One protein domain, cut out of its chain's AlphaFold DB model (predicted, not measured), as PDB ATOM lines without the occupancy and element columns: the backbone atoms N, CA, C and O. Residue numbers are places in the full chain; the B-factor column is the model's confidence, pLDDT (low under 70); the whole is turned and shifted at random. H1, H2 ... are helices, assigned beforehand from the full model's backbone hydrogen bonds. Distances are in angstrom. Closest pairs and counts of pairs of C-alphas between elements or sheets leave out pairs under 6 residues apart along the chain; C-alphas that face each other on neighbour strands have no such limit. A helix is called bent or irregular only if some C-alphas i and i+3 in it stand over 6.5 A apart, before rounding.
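Overview. This is residues 80 to 202 of the 669 residues of an uncharacterized protein of bacterium P201 (UniProt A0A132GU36). H5 and H6 form a long helical hairpin; H1 and H2 pack on parts of H5, H3 crosses between H1 and H6, and short H4 is near H6. The printed part has 123 residues with six named helices, H1 to H6 in order, and is all helix. It is compact, radius of gyration of the C-alphas 14.0 A, spanning 39 by 27 by 23 A.

Arrangement. H1, residues 93 to 103, touches the hub H5, residues 149 to 168, with C-alphas 102 and 162 closest at 6.2 A. H3, residues 125 to 133, touches H6, residues 174 to 202, about perpendicular at 82 degrees, C-alphas 132 and 186 closest at 7.3 A. The hairpin H5 and H6 touch, C-alphas 163 and 183 closest at 5.7 A. O i to N i+4 pairs are within hydrogen-bond range in 15 of 16 in H5 and 22 of 25 in H6.

Along the chain. H2 is residues 112 to 122 and H4 139 to 144. H5 measures 28.8 A; H6, 36.0 A, is irregular, C-alphas 193 and 196 being 8.6 A apart. C-alpha 93 is at (201.435, 107.443, 161.588).

Size, cuts and confidence. The printed part has no cut; 53 residues are under pLDDT 70.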
ATOM      1  N   GLN A  80     190.391 120.487 179.046       51.47
ATOM      2  CA  GLN A  80     191.799 120.921 179.118       51.47
ATOM      3  C   GLN A  80     192.744 120.023 178.308       51.47
ATOM      4  O   GLN A  80     193.789 120.505 177.875       51.47
ATOM      5  N   LEU A  81     192.402 118.746 178.104       47.94
ATOM      6  CA  LEU A  81     193.104 117.834 177.190       47.94
ATOM      7  C   LEU A  81     192.816 118.185 175.727       47.94
ATOM      8  O   LEU A  81     193.741 118.272 174.928       47.94
ATOM      9  N   LEU A  82     191.565 118.540 175.426       49.34
ATOM     10  CA  LEU A  82     191.141 119.129 174.152       49.34
ATOM     11  C   LEU A  82     192.011 120.350 173.758       49.34
ATOM     12  O   LEU A  82     192.354 120.530 172.595       49.34
ATOM     13  N   GLN A  83     192.462 121.163 174.723       50.75
ATOM     14  CA  GLN A  83     193.343 122.323 174.479       50.75
ATOM     15  C   GLN A  83     194.812 121.974 174.157       50.75
ATOM     16  O   GLN A  83     195.591 122.895 173.914       50.75
ATOM     17  N   LYS A  84     195.209 120.697 174.216       53.34
ATOM     18  CA  LYS A  84     196.605 120.241 174.078       53.34
ATOM     19  C   LYS A  84     196.907 119.435 172.817       53.34
ATOM     20  O   LYS A  84     198.077 119.140 172.604       53.34
ATOM     21  N   LEU A  85     195.905 119.032 172.038       59.34
ATOM     22  CA  LEU A  85     196.169 118.313 170.795       59.34
ATOM     23  C   LEU A  85     196.786 119.277 169.780       59.34
ATOM     24  O   LEU A  85     196.129 120.214 169.320       59.34
ATOM     25  N   ASP A  86     198.059 119.036 169.476       62.84
ATOM     26  CA  ASP A  86     198.771 119.696 168.391       62.84
ATOM     27  C   ASP A  86     198.265 119.166 167.037       62.84
ATOM     28  O   ASP A  86     197.510 118.191 166.959       62.84
ATOM     29  N   SER A  87     198.599 119.896 165.974       70.56
ATOM     30  CA  SER A  87     198.019 119.755 164.636       70.56
ATOM     31  C   SER A  87     198.021 118.311 164.123       70.56
ATOM     32  O   SER A  87     198.871 117.512 164.508       70.56
ATOM     33  N   TYR A  88     197.154 117.975 163.158       77.19
ATOM     34  CA  TYR A  88     197.151 116.647 162.517       77.19
ATOM     35  C   TYR A  88     198.549 116.136 162.089       77.19
ATOM     36  O   TYR A  88     198.792 114.932 162.023       77.19
ATOM     37  N   LYS A  89     199.494 117.044 161.794       74.56
ATOM     38  CA  LYS A  89     200.871 116.702 161.408       74.56
ATOM     39  C   LYS A  89     201.647 115.994 162.518       74.56
ATOM     40  O   LYS A  89     202.482 115.150 162.198       74.56
ATOM     41  N   ASP A  90     201.336 116.308 163.770       72.56
ATOM     42  CA  ASP A  90     202.060 115.876 164.964       72.56
ATOM     43  C   ASP A  90     201.581 114.501 165.481       72.56
ATOM     44  O   ASP A  90     202.166 113.943 166.407       72.56
ATOM     45  N   LEU A  91     200.551 113.914 164.852       72.94
ATOM     46  CA  LEU A  91     200.068 112.566 165.163       72.94
ATOM     47  C   LEU A  91     201.054 111.468 164.701       72.94
ATOM     48  O   LEU A  91     201.585 111.557 163.589       72.94
ATOM     49  N   PRO A  92     201.227 110.383 165.481       77.06
ATOM     50  CA  PRO A  92     201.831 109.131 165.023       77.06
ATOM     51  C   PRO A  92     201.153 108.582 163.760       77.06
ATOM     52  O   PRO A  92     199.939 108.727 163.583       77.06
ATOM     53  N   GLU A  93     201.927 107.941 162.883       78.38
ATOM     54  CA  GLU A  93     201.435 107.443 161.588       78.38
ATOM     55  C   GLU A  93     200.396 106.325 161.739       78.38
ATOM     56  O   GLU A  93     199.422 106.278 160.988       78.38
ATOM     57  N   GLU A  94     200.523 105.486 162.764       73.25
ATOM     58  CA  GLU A  94     199.561 104.435 163.087       73.25
ATOM     59  C   GLU A  94     198.179 105.035 163.397       73.25
ATOM     60  O   GLU A  94     197.160 104.587 162.869       73.25
ATOM     61  N   LEU A  95     198.130 106.133 164.156       75.06
ATOM     62  CA  LEU A  95     196.880 106.815 164.511       75.06
ATOM     63  C   LEU A  95     196.298 107.610 163.335       75.06
ATOM     64  O   LEU A  95     195.081 107.609 163.131       75.06
ATOM     65  N   LYS A  96     197.153 108.233 162.512       82.56
ATOM     66  CA  LYS A  96     196.729 108.843 161.239       82.56
ATOM     67  C   LYS A  96     196.076 107.805 160.335       82.56
ATOM     68  O   LYS A  96     195.026 108.083 159.758       82.56
ATOM     69  N   SER A  97     196.645 106.603 160.243       81.19
ATOM     70  CA  SER A  97     196.112 105.533 159.398       81.19
ATOM     71  C   SER A  97     194.687 105.125 159.800       81.19
ATOM     72  O   SER A  97     193.837 104.938 158.930       81.19
ATOM     73  N   ILE A  98     194.382 105.112 161.102       80.38
ATOM     74  CA  ILE A  98     193.045 104.811 161.636       80.38
ATOM     75  C   ILE A  98     192.045 105.911 161.285       80.38
ATOM     76  O   ILE A  98     190.932 105.616 160.843       80.38
ATOM     77  N   ILE A  99     192.430 107.179 161.451       80.88
ATOM     78  CA  ILE A  99     191.574 108.318 161.089       80.88
ATOM     79  C   ILE A  99     191.311 108.310 159.583       80.88
ATOM     80  O   ILE A  99     190.169 108.467 159.164       80.88
ATOM     81  N   VAL A 100     192.338 108.076 158.763       80.50
ATOM     82  CA  VAL A 100     192.221 107.995 157.301       80.50
ATOM     83  C   VAL A 100     191.312 106.843 156.882       80.50
ATOM     84  O   VAL A 100     190.459 107.038 156.017       80.50
ATOM     85  N   ALA A 101     191.480 105.658 157.472       76.69
ATOM     86  CA  ALA A 101     190.678 104.482 157.150       76.69
ATOM     87  C   ALA A 101     189.193 104.719 157.439       76.69
ATOM     88  O   ALA A 101     188.350 104.411 156.600       76.69
ATOM     89  N   ASN A 102     188.884 105.328 158.585       79.06
ATOM     90  CA  ASN A 102     187.517 105.674 158.945       79.06
ATOM     91  C   ASN A 102     186.992 106.841 158.088       79.06
ATOM     92  O   ASN A 102     185.926 106.727 157.509       79.06
ATOM     93  N   TYR A 103     187.739 107.930 157.889       76.56
ATOM     94  CA  TYR A 103     187.295 109.067 157.062       76.56
ATOM     95  C   TYR A 103     187.002 108.690 155.597       76.56
ATOM     96  O   TYR A 103     186.105 109.244 154.961       76.56
ATOM     97  N   LYS A 104     187.773 107.750 155.038       67.19
ATOM     98  CA  LYS A 104     187.542 107.207 153.689       67.19
ATOM     99  C   LYS A 104     186.419 106.175 153.646       67.19
ATOM    100  O   LYS A 104     186.018 105.765 152.558       67.19
ATOM    101  N   ARG A 105     185.932 105.722 154.801       66.56
ATOM    102  CA  ARG A 105     184.825 104.784 154.881       66.56
ATOM    103  C   ARG A 105     183.533 105.539 154.623       66.56
ATOM    104  O   ARG A 105     183.079 106.330 155.439       66.56
ATOM    105  N   THR A 106     182.896 105.239 153.501       55.62
ATOM    106  CA  THR A 106     181.536 105.711 153.270       55.62
ATOM    107  C   THR A 106     180.593 104.967 154.210       55.62
ATOM    108  O   THR A 106     180.353 103.770 154.032       55.62
ATOM    109  N   LEU A 107     180.034 105.664 155.200       56.62
ATOM    110  CA  LEU A 107     178.901 105.147 155.965       56.62
ATOM    111  C   LEU A 107     177.683 105.122 155.040       56.62
ATOM    112  O   LEU A 107     176.985 106.120 154.879       56.62
ATOM    113  N   MET A 108     177.443 103.978 154.401       47.81
ATOM    114  CA  MET A 108     176.392 103.794 153.389       47.81
ATOM    115  C   MET A 108     174.954 103.892 153.948       47.81
ATOM    116  O   MET A 108     173.986 103.562 153.268       47.81
ATOM    117  N   GLU A 109     174.813 104.291 155.209       48.44
ATOM    118  CA  GLU A 109     173.555 104.463 155.930       48.44
ATOM    119  C   GLU A 109     172.955 105.874 155.778       48.44
ATOM    120  O   GLU A 109     171.857 106.124 156.275       48.44
ATOM    121  N   TYR A 110     173.637 106.780 155.076       60.03
ATOM    122  CA  TYR A 110     173.272 108.192 154.956       60.03
ATOM    123  C   TYR A 110     173.036 108.631 153.512       60.03
ATOM    124  O   TYR A 110     173.563 108.028 152.574       60.03
ATOM    125  N   SER A 111     172.255 109.698 153.334       58.22
ATOM    126  CA  SER A 111     171.906 110.240 152.025       58.22
ATOM    127  C   SER A 111     173.137 110.706 151.244       58.22
ATOM    128  O   SER A 111     174.141 111.166 151.797       58.22
ATOM    129  N   LEU A 112     173.051 110.625 149.914       56.84
ATOM    130  CA  LEU A 112     174.126 111.089 149.034       56.84
ATOM    131  C   LEU A 112     174.354 112.603 149.168       56.84
ATOM    132  O   LEU A 112     175.487 113.063 149.077       56.84
ATOM    133  N   GLU A 113     173.287 113.360 149.431       68.25
ATOM    134  CA  GLU A 113     173.348 114.792 149.734       68.25
ATOM    135  C   GLU A 113     174.158 115.035 151.016       68.25
ATOM    136  O   GLU A 113     175.052 115.876 151.022       68.25
ATOM    137  N   CYS A 114     173.920 114.252 152.076       73.81
ATOM    138  CA  CYS A 114     174.695 114.311 153.314       73.81
ATOM    139  C   CYS A 114     176.174 113.978 153.085       73.81
ATOM    140  O   CYS A 114     177.044 114.708 153.555       73.81
ATOM    141  N   ILE A 115     176.468 112.905 152.345       68.19
ATOM    142  CA  ILE A 115     177.845 112.500 152.030       68.19
ATOM    143  C   ILE A 115     178.547 113.580 151.194       68.19
ATOM    144  O   ILE A 115     179.697 113.920 151.468       68.19
ATOM    145  N   ARG A 116     177.856 114.169 150.209       72.56
ATOM    146  CA  ARG A 116     178.385 115.282 149.414       72.56
ATOM    147  C   ARG A 116     178.685 116.490 150.297       72.56
ATOM    148  O   ARG A 116     179.811 116.967 150.291       72.56
ATOM    149  N   LEU A 117     177.719 116.923 151.108       79.62
ATOM    150  CA  LEU A 117     177.884 118.043 152.038       79.62
ATOM    151  C   LEU A 117     179.026 117.804 153.034       79.62
ATOM    152  O   LEU A 117     179.749 118.738 153.368       79.62
ATOM    153  N   PHE A 118     179.208 116.565 153.495       82.94
ATOM    154  CA  PHE A 118     180.324 116.180 154.356       82.94
ATOM    155  C   PHE A 118     181.669 116.445 153.672       82.94
ATOM    156  O   PHE A 118     182.508 117.156 154.225       82.94
ATOM    157  N   TYR A 119     181.862 115.940 152.452       78.94
ATOM    158  CA  TYR A 119     183.103 116.172 151.714       78.94
ATOM    159  C   TYR A 119     183.261 117.626 151.243       78.94
ATOM    160  O   TYR A 119     184.388 118.103 151.195       78.94
ATOM    161  N   ASP A 120     182.178 118.361 150.985       81.94
ATOM    162  CA  ASP A 120     182.239 119.796 150.671       81.94
ATOM    163  C   ASP A 120     182.713 120.629 151.875       81.94
ATOM    164  O   ASP A 120     183.419 121.624 151.712       81.94
ATOM    165  N   ILE A 121     182.326 120.231 153.092       83.25
ATOM    166  CA  ILE A 121     182.653 120.954 154.329       83.25
ATOM    167  C   ILE A 121     184.045 120.598 154.838       83.25
ATOM    168  O   ILE A 121     184.795 121.491 155.235       83.25
ATOM    169  N   PHE A 122     184.388 119.311 154.866       85.50
ATOM    170  CA  PHE A 122     185.655 118.861 155.434       85.50
ATOM    171  C   PHE A 122     186.738 118.687 154.372       85.50
ATOM    172  O   PHE A 122     187.894 118.958 154.658       85.50
ATOM    173  N   GLY A 123     186.412 118.293 153.142       80.94
ATOM    174  CA  GLY A 123     187.388 118.064 152.072       80.94
ATOM    175  C   GLY A 123     188.256 116.828 152.315       80.94
ATOM    176  O   GLY A 123     188.108 115.809 151.641       80.94
ATOM    177  N   ASP A 124     189.137 116.878 153.316       79.25
ATOM    178  CA  ASP A 124     190.075 115.815 153.673       79.25
ATOM    179  C   ASP A 124     190.058 115.426 155.166       79.25
ATOM    180  O   ASP A 124     189.530 116.114 156.041       79.25
ATOM    181  N   CYS A 125     190.668 114.271 155.462       81.19
ATOM    182  CA  CYS A 125     190.750 113.723 156.819       81.19
ATOM    183  C   CYS A 125     191.472 114.650 157.809       81.19
ATOM    184  O   CYS A 125     191.151 114.648 158.997       81.19
ATOM    185  N   LYS A 126     192.420 115.458 157.319       85.56
ATOM    186  CA  LYS A 126     193.161 116.423 158.126       85.56
ATOM    187  C   LYS A 126     192.234 117.531 158.604       85.56
ATOM    188  O   LYS A 126     192.219 117.840 159.785       85.56
ATOM    189  N   SER A 127     191.445 118.092 157.703       86.19
ATOM    190  CA  SER A 127     190.500 119.162 157.996       86.19
ATOM    191  C   SER A 127     189.354 118.669 158.880       86.19
ATOM    192  O   SER A 127     188.928 119.392 159.777       86.19
ATOM    193  N   PHE A 128     188.907 117.419 158.711       87.94
ATOM    194  CA  PHE A 128     187.982 116.769 159.648       87.94
ATOM    195  C   PHE A 128     188.584 116.630 161.054       87.94
ATOM    196  O   PHE A 128     187.938 116.980 162.043       87.94
ATOM    197  N   TYR A 129     189.833 116.164 161.158       85.94
ATOM    198  CA  TYR A 129     190.528 116.080 162.442       85.94
ATOM    199  C   TYR A 129     190.707 117.464 163.071       85.94
ATOM    200  O   TYR A 129     190.310 117.667 164.214       85.94
ATOM    201  N   ASP A 130     191.225 118.433 162.319       84.94
ATOM    202  CA  ASP A 130     191.429 119.801 162.789       84.94
ATOM    203  C   ASP A 130     190.090 120.434 163.227       84.94
ATOM    204  O   ASP A 130     190.051 121.205 164.186       84.94
ATOM    205  N   PHE A 131     188.971 120.065 162.588       87.00
ATOM    206  CA  PHE A 131     187.646 120.534 162.979       87.00
ATOM    207  C   PHE A 131     187.228 120.021 164.363       87.00
ATOM    208  O   PHE A 131     186.793 120.826 165.185       87.00
ATOM    209  N   PHE A 132     187.327 118.717 164.625       83.12
ATOM    210  CA  PHE A 132     186.806 118.115 165.861       83.12
ATOM    211  C   PHE A 132     187.822 118.067 167.005       83.12
ATOM    212  O   PHE A 132     187.456 118.227 168.169       83.12
ATOM    213  N   PHE A 133     189.097 117.857 166.691       78.06
ATOM    214  CA  PHE A 133     190.163 117.596 167.655       78.06
ATOM    215  C   PHE A 133     191.043 118.825 167.926       78.06
ATOM    216  O   PHE A 133     191.626 118.905 169.009       78.06
ATOM    217  N   CYS A 134     191.039 119.847 167.060       76.75
ATOM    218  CA  CYS A 134     191.777 121.100 167.267       76.75
ATOM    219  C   CYS A 134     190.851 122.319 167.492       76.75
ATOM    220  O   CYS A 134     189.651 122.279 167.232       76.75
ATOM    221  N   ASN A 135     191.417 123.426 168.002       67.25
ATOM    222  CA  ASN A 135     190.743 124.723 168.215       67.25
ATOM    223  C   ASN A 135     189.387 124.631 168.934       67.25
ATOM    224  O   ASN A 135     188.317 124.839 168.382       67.25
ATOM    225  N   GLN A 136     189.446 124.347 170.228       64.62
ATOM    226  CA  GLN A 136     188.302 123.843 170.994       64.62
ATOM    227  C   GLN A 136     187.405 124.924 171.605       64.62
ATOM    228  O   GLN A 136     186.400 124.620 172.243       64.62
ATOM    229  N   LYS A 137     187.770 126.202 171.454       66.50
ATOM    230  CA  LYS A 137     187.025 127.325 172.049       66.50
ATOM    231  C   LYS A 137     185.709 127.619 171.325       66.50
ATOM    232  O   LYS A 137     184.811 128.169 171.949       66.50
ATOM    233  N   ASP A 138     185.610 127.249 170.053       74.94
ATOM    234  CA  ASP A 138     184.471 127.509 169.171       74.94
ATOM    235  C   ASP A 138     183.851 126.216 168.608       74.94
ATOM    236  O   ASP A 138     182.936 126.295 167.794       74.94
ATOM    237  N   LEU A 139     184.294 125.025 169.050       78.19
ATOM    238  CA  LEU A 139     183.783 123.738 168.553       78.19
ATOM    239  C   LEU A 139     182.254 123.663 168.647       78.19
ATOM    240  O   LEU A 139     181.605 123.200 167.714       78.19
ATOM    241  N   ALA A 140     181.673 124.166 169.740       74.81
ATOM    242  CA  ALA A 140     180.227 124.165 169.912       74.81
ATOM    243  C   ALA A 140     179.499 125.035 168.884       74.81
ATOM    244  O   ALA A 140     178.492 124.617 168.324       74.81
ATOM    245  N   GLU A 141     180.034 126.217 168.589       81.06
ATOM    246  CA  GLU A 141     179.487 127.109 167.572       81.06
ATOM    247  C   GLU A 141     179.657 126.509 166.168       81.06
ATOM    248  O   GLU A 141     178.691 126.413 165.411       81.06
ATOM    249  N   ARG A 142     180.856 126.006 165.843       86.44
ATOM    250  CA  ARG A 142     181.161 125.372 164.550       86.44
ATOM    251  C   ARG A 142     180.294 124.141 164.290       86.44
ATOM    252  O   ARG A 142     179.757 124.000 163.194       86.44
ATOM    253  N   PHE A 143     180.124 123.274 165.288       83.81
ATOM    254  CA  PHE A 143     179.287 122.081 165.175       83.81
ATOM    255  C   PHE A 143     177.799 122.436 165.059       83.81
ATOM    256  O   PHE A 143     177.088 121.864 164.230       83.81
ATOM    257  N   ASN A 144     177.325 123.432 165.816       80.56
ATOM    258  CA  ASN A 144     175.936 123.886 165.731       80.56
ATOM    259  C   ASN A 144     175.603 124.530 164.378       80.56
ATOM    260  O   ASN A 144     174.490 124.335 163.888       80.56
ATOM    261  N   ASN A 145     176.578 125.181 163.739       83.88
ATOM    262  CA  ASN A 145     176.451 125.791 162.414       83.88
ATOM    263  C   ASN A 145     176.402 124.789 161.242       83.88
ATOM    264  O   ASN A 145     176.126 125.197 160.110       83.88
ATOM    265  N   LEU A 146     176.628 123.488 161.470       84.75
ATOM    266  CA  LEU A 146     176.378 122.473 160.442       84.75
ATOM    267  C   LEU A 146     174.874 122.459 160.106       84.75
ATOM    268  O   LEU A 146     174.032 122.245 160.973       84.75
ATOM    269  N   LYS A 147     174.523 122.727 158.844       69.88
ATOM    270  CA  LYS A 147     173.140 123.053 158.438       69.88
ATOM    271  C   LYS A 147     172.155 121.877 158.470       69.88
ATOM    272  O   LYS A 147     170.953 122.114 158.499       69.88
ATOM    273  N   SER A 148     172.643 120.634 158.432       76.75
ATOM    274  CA  SER A 148     171.812 119.425 158.357       76.75
ATOM    275  C   SER A 148     172.000 118.544 159.590       76.75
ATOM    276  O   SER A 148     173.131 118.246 159.973       76.75
ATOM    277  N   TRP A 149     170.890 118.091 160.179       73.44
ATOM    278  CA  TRP A 149     170.895 117.078 161.239       73.44
ATOM    279  C   TRP A 149     171.577 115.785 160.772       73.44
ATOM    280  O   TRP A 149     172.392 115.222 161.498       73.44
ATOM    281  N   GLU A 150     171.307 115.361 159.536       73.12
ATOM    282  CA  GLU A 150     171.855 114.124 158.976       73.12
ATOM    283  C   GLU A 150     173.384 114.196 158.891       73.12
ATOM    284  O   GLU A 150     174.076 113.254 159.269       73.12
ATOM    285  N   LEU A 151     173.916 115.366 158.521       82.06
ATOM    286  CA  LEU A 151     175.352 115.631 158.512       82.06
ATOM    287  C   LEU A 151     175.961 115.596 159.921       82.06
ATOM    288  O   LEU A 151     177.050 115.052 160.109       82.06
ATOM    289  N   LYS A 152     175.277 116.161 160.922       83.56
ATOM    290  CA  LYS A 152     175.728 116.088 162.323       83.56
ATOM    291  C   LYS A 152     175.755 114.642 162.821       83.56
ATOM    292  O   LYS A 152     176.721 114.247 163.474       83.56
ATOM    293  N   HIS A 153     174.744 113.845 162.472       78.75
ATOM    294  CA  HIS A 153     174.676 112.428 162.826       78.75
ATOM    295  C   HIS A 153     175.758 111.607 162.106       78.75
ATOM    296  O   HIS A 153     176.438 110.804 162.747       78.75
ATOM    297  N   TYR A 154     176.015 111.892 160.825       79.94
ATOM    298  CA  TYR A 154     177.127 111.316 160.065       79.94
ATOM    299  C   TYR A 154     178.464 111.553 160.762       79.94
ATOM    300  O   TYR A 154     179.208 110.608 161.025       79.94
ATOM    301  N   CYS A 155     178.749 112.807 161.133       85.31
ATOM    302  CA  CYS A 155     179.959 113.144 161.878       85.31
ATOM    303  C   CYS A 155     180.032 112.391 163.212       85.31
ATOM    304  O   CYS A 155     181.096 111.899 163.576       85.31
ATOM    305  N   TYR A 156     178.910 112.273 163.928       83.50
ATOM    306  CA  TYR A 156     178.843 111.544 165.193       83.50
ATOM    307  C   TYR A 156     179.176 110.054 165.027       83.50
ATOM    308  O   TYR A 156     180.038 109.552 165.745       83.50
ATOM    309  N   GLN A 157     178.555 109.353 164.070       79.12
ATOM    310  CA  GLN A 157     178.864 107.938 163.819       79.12
ATOM    311  C   GLN A 157     180.317 107.759 163.382       79.12
ATOM    312  O   GLN A 157     181.002 106.873 163.885       79.12
ATOM    313  N   MET A 158     180.827 108.652 162.529       83.75
ATOM    314  CA  MET A 158     182.237 108.654 162.145       83.75
ATOM    315  C   MET A 158     183.172 108.778 163.354       83.75
ATOM    316  O   MET A 158     184.131 108.018 163.487       83.75
ATOM    317  N   LEU A 159     182.886 109.707 164.269       84.44
ATOM    318  CA  LEU A 159     183.643 109.878 165.512       84.44
ATOM    319  C   LEU A 159     183.521 108.658 166.433       84.44
ATOM    320  O   LEU A 159     184.496 108.295 167.092       84.44
ATOM    321  N   ALA A 160     182.355 108.010 166.470       77.69
ATOM    322  CA  ALA A 160     182.116 106.810 167.265       77.69
ATOM    323  C   ALA A 160     182.913 105.608 166.739       77.69
ATOM    324  O   ALA A 160     183.492 104.864 167.535       77.69
ATOM    325  N   GLU A 161     183.006 105.448 165.417       80.12
ATOM    326  CA  GLU A 161     183.847 104.431 164.785       80.12
ATOM    327  C   GLU A 161     185.335 104.703 165.020       80.12
ATOM    328  O   GLU A 161     186.043 103.805 165.470       80.12
ATOM    329  N   ILE A 162     185.794 105.947 164.828       81.81
ATOM    330  CA  ILE A 162     187.178 106.357 165.123       81.81
ATOM    331  C   ILE A 162     187.524 106.061 166.587       81.81
ATOM    332  O   ILE A 162     188.550 105.443 166.870       81.81
ATOM    333  N   TYR A 163     186.645 106.433 167.519       78.50
ATOM    334  CA  TYR A 163     186.793 106.112 168.937       78.50
ATOM    335  C   TYR A 163     186.855 104.596 169.179       78.50
ATOM    336  O   TYR A 163     187.719 104.121 169.918       78.50
ATOM    337  N   SER A 164     185.974 103.816 168.545       72.31
ATOM    338  CA  SER A 164     185.986 102.358 168.675       72.31
ATOM    339  C   SER A 164     187.243 101.721 168.084       72.31
ATOM    340  O   SER A 164     187.659 100.680 168.592       72.31
ATOM    341  N   SER A 165     187.816 102.283 167.020       78.38
ATOM    342  CA  SER A 165     189.070 101.818 166.428       78.38
ATOM    343  C   SER A 165     190.255 102.159 167.324       78.38
ATOM    344  O   SER A 165     191.025 101.262 167.641       78.38
ATOM    345  N   PHE A 166     190.347 103.391 167.838       73.00
ATOM    346  CA  PHE A 166     191.386 103.753 168.810       73.00
ATOM    347  C   PHE A 166     191.344 102.881 170.068       73.00
ATOM    348  O   PHE A 166     192.386 102.531 170.604       73.00
ATOM    349  N   LYS A 167     190.149 102.476 170.518       64.44
ATOM    350  CA  LYS A 167     189.984 101.562 171.657       64.44
ATOM    351  C   LYS A 167     190.580 100.166 171.421       64.44
ATOM    352  O   LYS A 167     190.909  99.483 172.389       64.44
ATOM    353  N   LYS A 168     190.629  99.703 170.170       67.19
ATOM    354  CA  LYS A 168     191.092  98.352 169.815       67.19
ATOM    355  C   LYS A 168     192.609  98.255 169.683       67.19
ATOM    356  O   LYS A 168     193.131  97.150 169.754       67.19
ATOM    357  N   GLU A 169     193.290  99.379 169.505       63.91
ATOM    358  CA  GLU A 169     194.746  99.419 169.429       63.91
ATOM    359  C   GLU A 169     195.359  99.301 170.835       63.91
ATOM    360  O   GLU A 169     195.122 100.139 171.707       63.91
ATOM    361  N   GLU A 170     196.155  98.256 171.072       52.41
ATOM    362  CA  GLU A 170     196.898  98.022 172.323       52.41
ATOM    363  C   GLU A 170     198.177  98.880 172.385       52.41
ATOM    364  O   GLU A 170     199.291  98.377 172.505       52.41
ATOM    365  N   LEU A 171     198.037 100.197 172.242       54.84
ATOM    366  CA  LEU A 171     199.173 101.118 172.234       54.84
ATOM    367  C   LEU A 171     199.492 101.567 173.671       54.84
ATOM    368  O   LEU A 171     198.762 102.351 174.277       54.84
ATOM    369  N   ASP A 172     200.592 101.046 174.220       49.78
ATOM    370  CA  ASP A 172     201.051 101.209 175.616       49.78
ATOM    371  C   ASP A 172     201.638 102.602 175.954       49.78
ATOM    372  O   ASP A 172     202.331 102.789 176.961       49.78
ATOM    373  N   ASP A 173     201.387 103.618 175.129       58.12
ATOM    374  CA  ASP A 173     201.992 104.937 175.270       58.12
ATOM    375  C   ASP A 173     200.997 106.011 175.766       58.12
ATOM    376  O   ASP A 173     199.792 106.000 175.509       58.12
ATOM    377  N   THR A 174     201.520 106.984 176.523       54.69
ATOM    378  CA  THR A 174     200.714 108.051 177.149       54.69
ATOM    379  C   THR A 174     199.958 108.910 176.120       54.69
ATOM    380  O   THR A 174     198.948 109.512 176.473       54.69
ATOM    381  N   TYR A 175     200.430 108.983 174.873       60.44
ATOM    382  CA  TYR A 175     199.844 109.823 173.831       60.44
ATOM    383  C   TYR A 175     198.575 109.188 173.248       60.44
ATOM    384  O   TYR A 175     197.545 109.860 173.152       60.44
ATOM    385  N   THR A 176     198.591 107.885 172.956       61.00
ATOM    386  CA  THR A 176     197.392 107.176 172.478       61.00
ATOM    387  C   THR A 176     196.257 107.216 173.506       61.00
ATOM    388  O   THR A 176     195.097 107.466 173.166       61.00
ATOM    389  N   TYR A 177     196.596 107.078 174.789       59.66
ATOM    390  CA  TYR A 177     195.643 107.231 175.887       59.66
ATOM    391  C   TYR A 177     194.982 108.623 175.914       59.66
ATOM    392  O   TYR A 177     193.760 108.729 176.048       59.66
ATOM    393  N   GLU A 178     195.762 109.700 175.752       63.34
ATOM    394  CA  GLU A 178     195.237 111.073 175.698       63.34
ATOM    395  C   GLU A 178     194.273 111.262 174.508       63.34
ATOM    396  O   GLU A 178     193.241 111.929 174.653       63.34
ATOM    397  N   LEU A 179     194.539 110.623 173.364       69.31
ATOM    398  CA  LEU A 179     193.686 110.703 172.175       69.31
ATOM    399  C   LEU A 179     192.356 109.945 172.334       69.31
ATOM    400  O   LEU A 179     191.307 110.479 171.972       69.31
ATOM    401  N   VAL A 180     192.364 108.748 172.936       67.06
ATOM    402  CA  VAL A 180     191.144 107.964 173.228       67.06
ATOM    403  C   VAL A 180     190.209 108.724 174.170       67.06
ATOM    404  O   VAL A 180     189.005 108.825 173.915       67.06
ATOM    405  N   VAL A 181     190.762 109.298 175.244       63.03
ATOM    406  CA  VAL A 181     190.003 110.125 176.197       63.03
ATOM    407  C   VAL A 181     189.422 111.354 175.497       63.03
ATOM    408  O   VAL A 181     188.278 111.733 175.751       63.03
ATOM    409  N   THR A 182     190.172 111.945 174.568       69.31
ATOM    410  CA  THR A 182     189.726 113.125 173.824       69.31
ATOM    411  C   THR A 182     188.609 112.803 172.827       69.31
ATOM    412  O   THR A 182     187.590 113.492 172.818       69.31
ATOM    413  N   ALA A 183     188.727 111.720 172.052       72.19
ATOM    414  CA  ALA A 183     187.662 111.251 171.162       72.19
ATOM    415  C   ALA A 183     186.363 110.959 171.936       72.19
ATOM    416  O   ALA A 183     185.269 111.309 171.492       72.19
ATOM    417  N   ARG A 184     186.478 110.388 173.143       70.38
ATOM    418  CA  ARG A 184     185.326 110.157 174.021       70.38
ATOM    419  C   ARG A 184     184.684 111.453 174.510       70.38
ATOM    420  O   ARG A 184     183.460 111.544 174.534       70.38
ATOM    421  N   ALA A 185     185.492 112.446 174.872       66.00
ATOM    422  CA  ALA A 185     185.000 113.751 175.301       66.00
ATOM    423  C   ALA A 185     184.219 114.473 174.192       66.00
ATOM    424  O   ALA A 185     183.200 115.098 174.473       66.00
ATOM    425  N   ILE A 186     184.664 114.350 172.936       72.31
ATOM    426  CA  ILE A 186     183.955 114.896 171.770       72.31
ATOM    427  C   ILE A 186     182.599 114.199 171.595       72.31
ATOM    428  O   ILE A 186     181.596 114.872 171.380       72.31
ATOM    429  N   LEU A 187     182.535 112.873 171.747       69.38
ATOM    430  CA  LEU A 187     181.266 112.138 171.678       69.38
ATOM    431  C   LEU A 187     180.288 112.567 172.775       69.38
ATOM    432  O   LEU A 187     179.133 112.832 172.469       69.38
ATOM    433  N   TRP A 188     180.752 112.724 174.019       65.19
ATOM    434  CA  TRP A 188     179.912 113.248 175.102       65.19
ATOM    435  C   TRP A 188     179.424 114.671 174.843       65.19
ATOM    436  O   TRP A 188     178.281 114.996 175.157       65.19
ATOM    437  N   PHE A 189     180.275 115.517 174.259       72.44
ATOM    438  CA  PHE A 189     179.863 116.843 173.819       72.44
ATOM    439  C   PHE A 189     178.729 116.750 172.784       72.44
ATOM    440  O   PHE A 189     177.710 117.420 172.941       72.44
ATOM    441  N   CYS A 190     178.866 115.893 171.770       70.75
ATOM    442  CA  CYS A 190     177.819 115.671 170.773       70.75
ATOM    443  C   CYS A 190     176.527 115.119 171.400       70.75
ATOM    444  O   CYS A 190     175.444 115.597 171.062       70.75
ATOM    445  N   ASP A 191     176.634 114.171 172.336       64.38
ATOM    446  CA  ASP A 191     175.497 113.599 173.065       64.38
ATOM    447  C   ASP A 191     174.730 114.682 173.838       64.38
ATOM    448  O   ASP A 191     173.511 114.767 173.730       64.38
ATOM    449  N   GLU A 192     175.417 115.559 174.578       66.12
ATOM    450  CA  GLU A 192     174.770 116.650 175.324       66.12
ATOM    451  C   GLU A 192     174.058 117.659 174.412       66.12
ATOM    452  O   GLU A 192     173.022 118.200 174.797       66.12
ATOM    453  N   GLN A 193     174.596 117.928 173.219       66.94
ATOM    454  CA  GLN A 193     173.973 118.856 172.272       66.94
ATOM    455  C   GLN A 193     172.762 118.245 171.543       66.94
ATOM    456  O   GLN A 193     171.895 119.000 171.114       66.94
ATOM    457  N   PHE A 194     172.681 116.910 171.407       66.25
ATOM    458  CA  PHE A 194     171.702 116.241 170.532       66.25
ATOM    459  C   PHE A 194     170.874 115.112 171.167       66.25
ATOM    460  O   PHE A 194     170.061 114.520 170.464       66.25
ATOM    461  N   ALA A 195     171.010 114.790 172.457       55.09
ATOM    462  CA  ALA A 195     170.443 113.566 173.054       55.09
ATOM    463  C   ALA A 195     168.948 113.306 172.766       55.09
ATOM    464  O   ALA A 195     168.552 112.148 172.615       55.09
ATOM    465  N   THR A 196     168.119 114.352 172.706       52.44
ATOM    466  CA  THR A 196     166.676 114.235 172.429       52.44
ATOM    467  C   THR A 196     166.400 114.083 170.929       52.44
ATOM    468  O   THR A 196     165.709 113.151 170.524       52.44
ATOM    469  N   GLU A 197     167.025 114.918 170.090       57.62
ATOM    470  CA  GLU A 197     166.875 114.880 168.625       57.62
ATOM    471  C   GLU A 197     167.453 113.598 168.003       57.62
ATOM    472  O   GLU A 197     166.885 113.059 167.054       57.62
ATOM    473  N   LEU A 198     168.564 113.077 168.542       57.16
ATOM    474  CA  LEU A 198     169.213 111.852 168.066       57.16
ATOM    475  C   LEU A 198     168.306 110.630 168.264       57.16
ATOM    476  O   LEU A 198     168.258 109.762 167.401       57.16
ATOM    477  N   LYS A 199     167.571 110.565 169.383       56.59
ATOM    478  CA  LYS A 199     166.676 109.440 169.703       56.59
ATOM    479  C   LYS A 199     165.414 109.438 168.844       56.59
ATOM    480  O   LYS A 199     165.015 108.382 168.362       56.59
ATOM    481  N   GLU A 200     164.795 110.600 168.654       56.75
ATOM    482  CA  GLU A 200     163.545 110.716 167.894       56.75
ATOM    483  C   GLU A 200     163.767 110.496 166.390       56.75
ATOM    484  O   GLU A 200     163.023 109.746 165.755       56.75
ATOM    485  N   LYS A 201     164.829 111.076 165.817       61.38
ATOM    486  CA  LYS A 201     165.121 110.963 164.379       61.38
ATOM    487  C   LYS A 201     165.735 109.619 163.974       61.38
ATOM    488  O   LYS A 201     165.461 109.150 162.871       61.38
ATOM    489  N   ASP A 202     166.485 108.955 164.856       60.94
ATOM    490  CA  ASP A 202     166.976 107.585 164.623       60.94
ATOM    491  C   ASP A 202     165.823 106.563 164.584       60.94
ATOM    492  O   ASP A 202     165.818 105.653 163.753       60.94
TER     493      ASP A 202